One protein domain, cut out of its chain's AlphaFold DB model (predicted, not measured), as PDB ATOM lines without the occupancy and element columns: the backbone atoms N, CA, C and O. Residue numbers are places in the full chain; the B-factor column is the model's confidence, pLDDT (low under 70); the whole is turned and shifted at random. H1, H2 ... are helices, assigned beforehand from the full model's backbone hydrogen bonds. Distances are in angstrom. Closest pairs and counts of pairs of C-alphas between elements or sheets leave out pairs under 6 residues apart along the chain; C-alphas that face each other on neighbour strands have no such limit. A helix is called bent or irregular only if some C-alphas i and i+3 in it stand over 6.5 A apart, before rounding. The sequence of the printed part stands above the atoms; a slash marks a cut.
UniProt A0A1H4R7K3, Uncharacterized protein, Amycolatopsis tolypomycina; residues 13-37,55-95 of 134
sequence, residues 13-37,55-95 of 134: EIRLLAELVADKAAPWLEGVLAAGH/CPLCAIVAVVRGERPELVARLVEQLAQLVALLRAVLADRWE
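This is residues 13 to 37 and 55 to 95 of the 134 residues of an uncharacterized protein of Amycolatopsis tolypomycina (UniProt A0A1H4R7K3). Picture an open U made of helices, with an empty space between its two limbs: the bent helix H1 is one limb, the short helix H2 sits across the closed end, and the long, straight H3 is the other limb. The limbs stick out without support from each other: residues 13 to 31 of H1 and residues 73 to 95, of which 73 to 94 belong to H3, stand free. The printed part has 66 residues with three named helices in the order H1, H2, H3 and no named strand, and its class is all helix. The whole is only just extended, close to loose, with a radius of gyration of the C-alphas of 16.6 A, and its outline is flat, with spans of 49 by 34 by 19 A.

Start at C-alpha 13, at (135.162, 114.866, 139.523), where H1, residues 13 to 36, begins. By its hydrogen bonds H1 was assigned as one helix, but it is bent: C-alphas 24 and 27 are 6.8 A apart. Its arm H1a, residues 13 to 24, is 16.8 A long from first to last C-alpha, and its arm H1b, residues 27 to 36, is 14.2 A long. After the cut, find C-alpha 56 at (110.616, 106.007, 121.307); from there H2, residues 56 to 64, runs for 12.4 A. H3, residues 69 to 94, is the longest helix and runs 35.9 A to C-alpha 94 at (132.210, 137.021, 130.533).

At the bend of H1 the lines of H1a and H1b stand at a steep tilt of 53 degrees. H1a touches no helix. Look next at Gly 36 and Pro 56, whose C-alphas, 6.2 A apart, are the closest of H1b and H2. These two only just touch, with 3 pairs of C-alphas within 8 A, and are about perpendicular at 83 degrees. H2 and H3 touch only at the corner by their link, and only just, with 3 pairs within 8 A. H3 does so with residues 69 to 72 alone. The closest C-alphas there are those of Val 63 and Val 72, 7.1 A apart, and the lines are about perpendicular at 86 degrees. H1a and H1b are both apart from H3, and H1a is apart from H2. In H1a, H1b, H2 and H3 every O i to N i+4 pair is within hydrogen-bond range.

The two C-alphas farthest apart are those of His 37 and Glu 95, at 49.4 A. Residues 38 to 54 are not printed, and C-alphas 37 and 55 are 8.2 A apart across this cut, which lies in the link from H1 to H2. The link from H2 to H3 is tight, with 4 residues. The mean pLDDT of the printed part is 77.8; you will find values under 70 at residues 34 to 37, 55 to 56, 59 to 72 and 93 to 95.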
ATOM      1  N   GLU A  13     136.171 113.796 139.490       92.44
ATOM      2  CA  GLU A  13     135.162 114.866 139.523       92.44
ATOM      3  C   GLU A  13     134.108 114.688 138.412       92.44
ATOM      4  O   GLU A  13     132.909 114.834 138.665       92.44
ATOM      5  N   ILE A  14     134.523 114.296 137.200       94.94
ATOM      6  CA  ILE A  14     133.615 113.963 136.090       94.94
ATOM      7  C   ILE A  14     132.748 112.756 136.443       94.94
ATOM      8  O   ILE A  14     131.549 112.769 136.164       94.94
ATOM      9  N   ARG A  15     133.331 111.721 137.053       95.12
ATOM     10  CA  ARG A  15     132.600 110.524 137.468       95.12
ATOM     11  C   ARG A  15     131.513 110.867 138.479       95.12
ATOM     12  O   ARG A  15     130.364 110.500 138.262       95.12
ATOM     13  N   LEU A  16     131.851 111.634 139.513       95.38
ATOM     14  CA  LEU A  16     130.896 112.083 140.528       95.38
ATOM     15  C   LEU A  16     129.765 112.925 139.915       95.38
ATOM     16  O   LEU A  16     128.601 112.761 140.284       95.38
ATOM     17  N   LEU A  17     130.081 113.792 138.944       92.75
ATOM     18  CA  LEU A  17     129.062 114.528 138.189       92.75
ATOM     19  C   LEU A  17     128.166 113.593 137.369       92.75
ATOM     20  O   LEU A  17     126.951 113.778 137.348       92.75
ATOM     21  N   ALA A  18     128.752 112.611 136.686       92.75
ATOM     22  CA  ALA A  18     128.011 111.657 135.872       92.75
ATOM     23  C   ALA A  18     127.072 110.793 136.727       92.75
ATOM     24  O   ALA A  18     125.925 110.588 136.333       92.75
ATOM     25  N   GLU A  19     127.518 110.355 137.906       93.88
ATOM     26  CA  GLU A  19     126.703 109.610 138.875       93.88
ATOM     27  C   GLU A  19     125.505 110.456 139.346       93.88
ATOM     28  O   GLU A  19     124.359 110.013 139.274       93.88
ATOM     29  N   LEU A  20     125.738 111.727 139.698       94.50
ATOM     30  CA  LEU A  20     124.673 112.660 140.090       94.50
ATOM     31  C   LEU A  20     123.660 112.912 138.959       94.50
ATOM     32  O   LEU A  20     122.454 113.031 139.202       94.50
ATOM     33  N   VAL A  21     124.141 113.034 137.720       93.38
ATOM     34  CA  VAL A  21     123.282 113.198 136.541       93.38
ATOM     35  C   VAL A  21     122.472 111.929 136.288       93.38
ATOM     36  O   VAL A  21     121.277 112.037 136.020       93.38
ATOM     37  N   ALA A  22     123.081 110.747 136.407       89.94
ATOM     38  CA  ALA A  22     122.398 109.466 136.243       89.94
ATOM     39  C   ALA A  22     121.266 109.294 137.268       89.94
ATOM     40  O   ALA A  22     120.142 108.973 136.875       89.94
ATOM     41  N   ASP A  23     121.509 109.624 138.539       89.94
ATOM     42  CA  ASP A  23     120.488 109.590 139.597       89.94
ATOM     43  C   ASP A  23     119.305 110.519 139.295       89.94
ATOM     44  O   ASP A  23     118.145 110.191 139.555       89.94
ATOM     45  N   LYS A  24     119.575 111.691 138.708       87.44
ATOM     46  CA  LYS A  24     118.521 112.631 138.302       87.44
ATOM     47  C   LYS A  24     117.820 112.239 137.007       87.44
ATOM     48  O   LYS A  24     116.651 112.588 136.838       87.44
ATOM     49  N   ALA A  25     118.499 111.527 136.116       85.38
ATOM     50  CA  ALA A  25     117.945 111.060 134.851       85.38
ATOM     51  C   ALA A  25     117.100 109.787 135.013       85.38
ATOM     52  O   ALA A  25     116.154 109.602 134.248       85.38
ATOM     53  N   ALA A  26     117.385 108.948 136.013       81.12
ATOM     54  CA  ALA A  26     116.657 107.711 136.302       81.12
ATOM     55  C   ALA A  26     115.114 107.848 136.280       81.12
ATOM     56  O   ALA A  26     114.479 107.091 135.546       81.12
ATOM     57  N   PRO A  27     114.474 108.820 136.967       79.19
ATOM     58  CA  PRO A  27     113.012 108.959 136.936       79.19
ATOM     59  C   PRO A  27     112.458 109.365 135.562       79.19
ATOM     60  O   PRO A  27     111.335 109.007 135.214       79.19
ATOM     61  N   TRP A  28     113.231 110.110 134.768       80.12
ATOM     62  CA  TRP A  28     112.839 110.471 133.407       80.12
ATOM     63  C   TRP A  28     112.972 109.272 132.459       80.12
ATOM     64  O   TRP A  28     112.072 109.021 131.658       80.12
ATOM     65  N   LEU A  29     114.052 108.495 132.601       79.50
ATOM     66  CA  LEU A  29     114.282 107.260 131.850       79.50
ATOM     67  C   LEU A  29     113.205 106.213 132.140       79.50
ATOM     68  O   LEU A  29     112.703 105.604 131.201       79.50
ATOM     69  N   GLU A  30     112.796 106.059 133.398       78.62
ATOM     70  CA  GLU A  30     111.703 105.161 133.783       78.62
ATOM     71  C   GLU A  30     110.387 105.556 133.096       78.62
ATOM     72  O   GLU A  30     109.687 104.703 132.560       78.62
ATOM     73  N   GLY A  31     110.081 106.856 133.010       73.19
ATOM     74  CA  GLY A  31     108.916 107.349 132.269       73.19
ATOM     75  C   GLY A  31     108.977 107.052 130.766       73.19
ATOM     76  O   GLY A  31     107.962 106.707 130.161       73.19
ATOM     77  N   VAL A  32     110.165 107.136 130.159       73.75
ATOM     78  CA  VAL A  32     110.382 106.787 128.743       73.75
ATOM     79  C   VAL A  32     110.272 105.275 128.515       73.75
ATOM     80  O   VAL A  32     109.675 104.854 127.523       73.75
ATOM     81  N   LEU A  33     110.807 104.461 129.427       73.38
ATOM     82  CA  LEU A  33     110.706 102.999 129.387       73.38
ATOM     83  C   LEU A  33     109.253 102.544 129.566       73.38
ATOM     84  O   LEU A  33     108.755 101.761 128.757       73.38
ATOM     85  N   ALA A  34     108.540 103.106 130.542       69.62
ATOM     86  CA  ALA A  34     107.122 102.846 130.769       69.62
ATOM     87  C   ALA A  34     106.259 103.263 129.565       69.62
ATOM     88  O   ALA A  34     105.385 102.508 129.146       69.62
ATOM     89  N   ALA A  35     106.537 104.418 128.950       66.19
ATOM     90  CA  ALA A  35     105.856 104.855 127.727       66.19
ATOM     91  C   ALA A  35     106.198 103.988 126.496       66.19
ATOM     92  O   ALA A  35     105.418 103.928 125.545       66.19
ATOM     93  N   GLY A  36     107.360 103.325 126.496       59.81
ATOM     94  CA  GLY A  36     107.779 102.380 125.461       59.81
ATOM     95  C   GLY A  36     107.134 100.995 125.588       59.81
ATOM     96  O   GLY A  36     106.946 100.333 124.569       59.81
ATOM     97  N   HIS A  37     106.743 100.583 126.798       61.91
ATOM     98  CA  HIS A  37     105.993  99.351 127.075       61.91
ATOM     99  C   HIS A  37     104.471  99.552 126.962       61.91
ATOM    100  O   HIS A  37     103.703  99.118 127.819       61.91
ATOM    101  N   CYS A  55     107.223 103.529 119.099       67.12
ATOM    102  CA  CYS A  55     108.201 103.206 120.146       67.12
ATOM    103  C   CYS A  55     109.361 104.225 120.143       67.12
ATOM    104  O   CYS A  55     110.123 104.273 119.168       67.12
ATOM    105  N   PRO A  56     109.554 105.004 121.228       67.44
ATOM    106  CA  PRO A  56     110.616 106.007 121.307       67.44
ATOM    107  C   PRO A  56     112.011 105.375 121.205       67.44
ATOM    108  O   PRO A  56     112.920 105.980 120.642       67.44
ATOM    109  N   LEU A  57     112.173 104.125 121.652       71.31
ATOM    110  CA  LEU A  57     113.422 103.378 121.506       71.31
ATOM    111  C   LEU A  57     113.734 103.066 120.035       71.31
ATOM    112  O   LEU A  57     114.861 103.271 119.592       71.31
ATOM    113  N   CYS A  58     112.740 102.639 119.252       72.12
ATOM    114  CA  CYS A  58     112.912 102.401 117.817       72.12
ATOM    115  C   CYS A  58     113.225 103.701 117.060       72.12
ATOM    116  O   CYS A  58     114.041 103.682 116.139       72.12
ATOM    117  N   ALA A  59     112.655 104.836 117.482       68.62
ATOM    118  CA  ALA A  59     113.006 106.150 116.943       68.62
ATOM    119  C   ALA A  59     114.466 106.534 117.259       68.62
ATOM    120  O   ALA A  59     115.189 106.966 116.360       68.62
ATOM    121  N   ILE A  60     114.933 106.312 118.493       69.69
ATOM    122  CA  ILE A  60     116.330 106.557 118.897       69.69
ATOM    123  C   ILE A  60     117.291 105.647 118.121       69.69
ATOM    124  O   ILE A  60     118.281 106.123 117.569       69.69
ATOM    125  N   VAL A  61     116.988 104.351 118.010       69.25
ATOM    126  CA  VAL A  61     117.815 103.396 117.255       69.25
ATOM    127  C   VAL A  61     117.859 103.752 115.766       69.25
ATOM    128  O   VAL A  61     118.923 103.646 115.162       69.25
ATOM    129  N   ALA A  62     116.756 104.222 115.173       66.44
ATOM    130  CA  ALA A  62     116.728 104.682 113.780       66.44
ATOM    131  C   ALA A  62     117.580 105.945 113.556       66.44
ATOM    132  O   ALA A  62     118.243 106.066 112.522       66.44
ATOM    133  N   VAL A  63     117.605 106.859 114.533       66.31
ATOM    134  CA  VAL A  63     118.497 108.030 114.526       66.31
ATOM    135  C   VAL A  63     119.961 107.594 114.636       66.31
ATOM    136  O   VAL A  63     120.780 108.037 113.835       66.31
ATOM    137  N   VAL A  64     120.289 106.672 115.549       69.44
ATOM    138  CA  VAL A  64     121.654 106.136 115.728       69.44
ATOM    139  C   VAL A  64     122.129 105.333 114.510       69.44
ATOM    140  O   VAL A  64     123.295 105.420 114.136       69.44
ATOM    141  N   ARG A  65     121.236 104.583 113.848       69.31
ATOM    142  CA  ARG A  65     121.540 103.856 112.601       69.31
ATOM    143  C   ARG A  65     121.664 104.755 111.369       69.31
ATOM    144  O   ARG A  65     122.104 104.268 110.333       69.31
ATOM    145  N   GLY A  66     121.291 106.033 111.460       60.66
ATOM    146  CA  GLY A  66     121.398 106.972 110.345       60.66
ATOM    147  C   GLY A  66     120.339 106.795 109.254       60.66
ATOM    148  O   GLY A  66     120.485 107.368 108.181       60.66
ATOM    149  N   GLU A  67     119.244 106.068 109.508       60.16
ATOM    150  CA  GLU A  67     118.147 105.946 108.531       60.16
ATOM    151  C   GLU A  67     117.324 107.244 108.381       60.16
ATOM    152  O   GLU A  67     116.475 107.357 107.498       60.16
ATOM    153  N   ARG A  68     117.571 108.257 109.224       59.28
ATOM    154  CA  ARG A  68     116.883 109.561 109.198       59.28
ATOM    155  C   ARG A  68     117.879 110.740 109.182       59.28
ATOM    156  O   ARG A  68     117.880 111.533 110.127       59.28
ATOM    157  N   PRO A  69     118.703 110.908 108.127       55.81
ATOM    158  CA  PRO A  69     119.673 112.008 108.041       55.81
ATOM    159  C   PRO A  69     119.001 113.391 108.079       55.81
ATOM    160  O   PRO A  69     119.557 114.331 108.639       55.81
ATOM    161  N   GLU A  70     117.763 113.501 107.591       60.41
ATOM    162  CA  GLU A  70     116.966 114.735 107.636       60.41
ATOM    163  C   GLU A  70     116.618 115.178 109.067       60.41
ATOM    164  O   GLU A  70     116.639 116.368 109.377       60.41
ATOM    165  N   LEU A  71     116.329 114.233 109.973       64.94
ATOM    166  CA  LEU A  71     116.043 114.556 111.377       64.94
ATOM    167  C   LEU A  71     117.309 114.990 112.108       64.94
ATOM    168  O   LEU A  71     117.267 115.937 112.888       64.94
ATOM    169  N   VAL A  72     118.436 114.334 111.826       65.38
ATOM    170  CA  VAL A  72     119.736 114.706 112.392       65.38
ATOM    171  C   VAL A  72     120.143 116.095 111.909       65.38
ATOM    172  O   VAL A  72     120.527 116.914 112.733       65.38
ATOM    173  N   ALA A  73     119.986 116.403 110.620       71.38
ATOM    174  CA  ALA A  73     120.296 117.727 110.083       71.38
ATOM    175  C   ALA A  73     119.457 118.831 110.749       71.38
ATOM    176  O   ALA A  73     120.002 119.847 111.176       71.38
ATOM    177  N   ARG A  74     118.143 118.615 110.914       75.00
ATOM    178  CA  ARG A  74     117.258 119.573 111.602       75.00
ATOM    179  C   ARG A  74     117.562 119.698 113.090       75.00
ATOM    180  O   ARG A  74     117.478 120.790 113.637       75.00
ATOM    181  N   LEU A  75     117.923 118.600 113.746       80.75
ATOM    182  CA  LEU A  75     118.323 118.629 115.148       80.75
ATOM    183  C   LEU A  75     119.649 119.373 115.327       80.75
ATOM    184  O   LEU A  75     119.765 120.190 116.231       80.75
ATOM    185  N   VAL A  76     120.628 119.125 114.457       82.38
ATOM    186  CA  VAL A  76     121.932 119.800 114.471       82.38
ATOM    187  C   VAL A  76     121.778 121.293 114.207       82.38
ATOM    188  O   VAL A  76     122.416 122.075 114.902       82.38
ATOM    189  N   GLU A  77     120.908 121.700 113.282       83.56
ATOM    190  CA  GLU A  77     120.607 123.117 113.039       83.56
ATOM    191  C   GLU A  77     120.048 123.787 114.306       83.56
ATOM    192  O   GLU A  77     120.553 124.815 114.758       83.56
ATOM    193  N   GLN A  78     119.077 123.150 114.962       86.00
ATOM    194  CA  GLN A  78     118.472 123.676 116.186       86.00
ATOM    195  C   GLN A  78     119.472 123.693 117.353       86.00
ATOM    196  O   GLN A  78     119.496 124.638 118.144       86.00
ATOM    197  N   LEU A  79     120.337 122.680 117.450       86.50
ATOM    198  CA  LEU A  79     121.436 122.653 118.413       86.50
ATOM    199  C   LEU A  79     122.467 123.748 118.116       86.50
ATOM    200  O   LEU A  79     122.960 124.372 119.051       86.50
ATOM    201  N   ALA A  80     122.765 124.034 116.849       89.62
ATOM    202  CA  ALA A  80     123.673 125.110 116.461       89.62
ATOM    203  C   ALA A  80     123.107 126.483 116.851       89.62
ATOM    204  O   ALA A  80     123.838 127.303 117.410       89.62
ATOM    205  N   GLN A  81     121.804 126.708 116.649       91.56
ATOM    206  CA  GLN A  81     121.109 127.912 117.119       91.56
ATOM    207  C   GLN A  81     121.161 128.041 118.647       91.56
ATOM    208  O   GLN A  81     121.471 129.113 119.170       91.56
ATOM    209  N   LEU A  82     120.921 126.945 119.370       93.62
ATOM    210  CA  LEU A  82     121.008 126.919 120.829       93.62
ATOM    211  C   LEU A  82     122.432 127.215 121.325       93.62
ATOM    212  O   LEU A  82     122.613 127.998 122.254       93.62
ATOM    213  N   VAL A  83     123.451 126.631 120.688       92.81
ATOM    214  CA  VAL A  83     124.864 126.883 121.004       92.81
ATOM    215  C   VAL A  83     125.249 128.326 120.691       92.81
ATOM    216  O   VAL A  83     125.992 128.934 121.459       92.81
ATOM    217  N   ALA A  84     124.745 128.900 119.597       91.44
ATOM    218  CA  ALA A  84     124.968 130.304 119.266       91.44
ATOM    219  C   ALA A  84     124.369 131.231 120.333       91.44
ATOM    220  O   ALA A  84     125.056 132.138 120.805       91.44
ATOM    221  N   LEU A  85     123.138 130.960 120.777       93.50
ATOM    222  CA  LEU A  85     122.508 131.690 121.876       93.50
ATOM    223  C   LEU A  85     123.302 131.537 123.179       93.50
ATOM    224  O   LEU A  85     123.569 132.527 123.854       93.50
ATOM    225  N   LEU A  86     123.726 130.318 123.517       92.12
ATOM    226  CA  LEU A  86     124.525 130.062 124.713       92.12
ATOM    227  C   LEU A  86     125.860 130.812 124.668       92.12
ATOM    228  O   LEU A  86     126.255 131.390 125.676       92.12
ATOM    229  N   ARG A  87     126.533 130.847 123.510       87.44
ATOM    230  CA  ARG A  87     127.753 131.643 123.315       87.44
ATOM    231  C   ARG A  87     127.493 133.132 123.475       87.44
ATOM    232  O   ARG A  87     128.310 133.794 124.097       87.44
ATOM    233  N   ALA A  88     126.377 133.643 122.962       87.81
ATOM    234  CA  ALA A  88     126.005 135.041 123.148       87.81
ATOM    235  C   ALA A  88     125.772 135.365 124.632       87.81
ATOM    236  O   ALA A  88     126.310 136.345 125.132       87.81
ATOM    237  N   VAL A  89     125.055 134.501 125.358       87.31
ATOM    238  CA  VAL A  89     124.821 134.658 126.803       87.31
ATOM    239  C   VAL A  89     126.120 134.546 127.605       87.31
ATOM    240  O   VAL A  89     126.314 135.298 128.554       87.31
ATOM    241  N   LEU A  90     127.016 133.617 127.255       81.94
ATOM    242  CA  LEU A  90     128.316 133.491 127.920       81.94
ATOM    243  C   LEU A  90     129.222 134.686 127.624       81.94
ATOM    244  O   LEU A  90     129.891 135.142 128.540       81.94
ATOM    245  N   ALA A  91     129.231 135.192 126.390       77.19
ATOM    246  CA  ALA A  91     129.987 136.386 126.021       77.19
ATOM    247  C   ALA A  91     129.482 137.619 126.787       77.19
ATOM    248  O   ALA A  91     130.282 138.327 127.386       77.19
ATOM    249  N   ASP A  92     128.161 137.805 126.871       72.06
ATOM    250  CA  ASP A  92     127.527 138.891 127.636       72.06
ATOM    251  C   ASP A  92     127.870 138.830 129.138       72.06
ATOM    252  O   ASP A  92     127.996 139.849 129.811       72.06
ATOM    253  N   ARG A  93     128.074 137.622 129.677       64.50
ATOM    254  CA  ARG A  93     128.403 137.408 131.095       64.50
ATOM    255  C   ARG A  93     129.906 137.396 131.398       64.50
ATOM    256  O   ARG A  93     130.272 137.575 132.558       64.50
ATOM    257  N   TRP A  94     130.751 137.124 130.401       56.62
ATOM    258  CA  TRP A  94     132.210 137.021 130.533       56.62
ATOM    259  C   TRP A  94     132.920 138.376 130.407       56.62
ATOM    260  O   TRP A  94     134.068 138.492 130.827       56.62
ATOM    261  N   GLU A  95     132.219 139.421 129.959       54.72
ATOM    262  CA  GLU A  95     132.739 140.791 129.900       54.72
ATOM    263  C   GLU A  95     132.106 141.713 130.974       54.72
ATOM    264  O   GLU A  95     131.431 142.684 130.645       54.72
TER     265      GLU A  95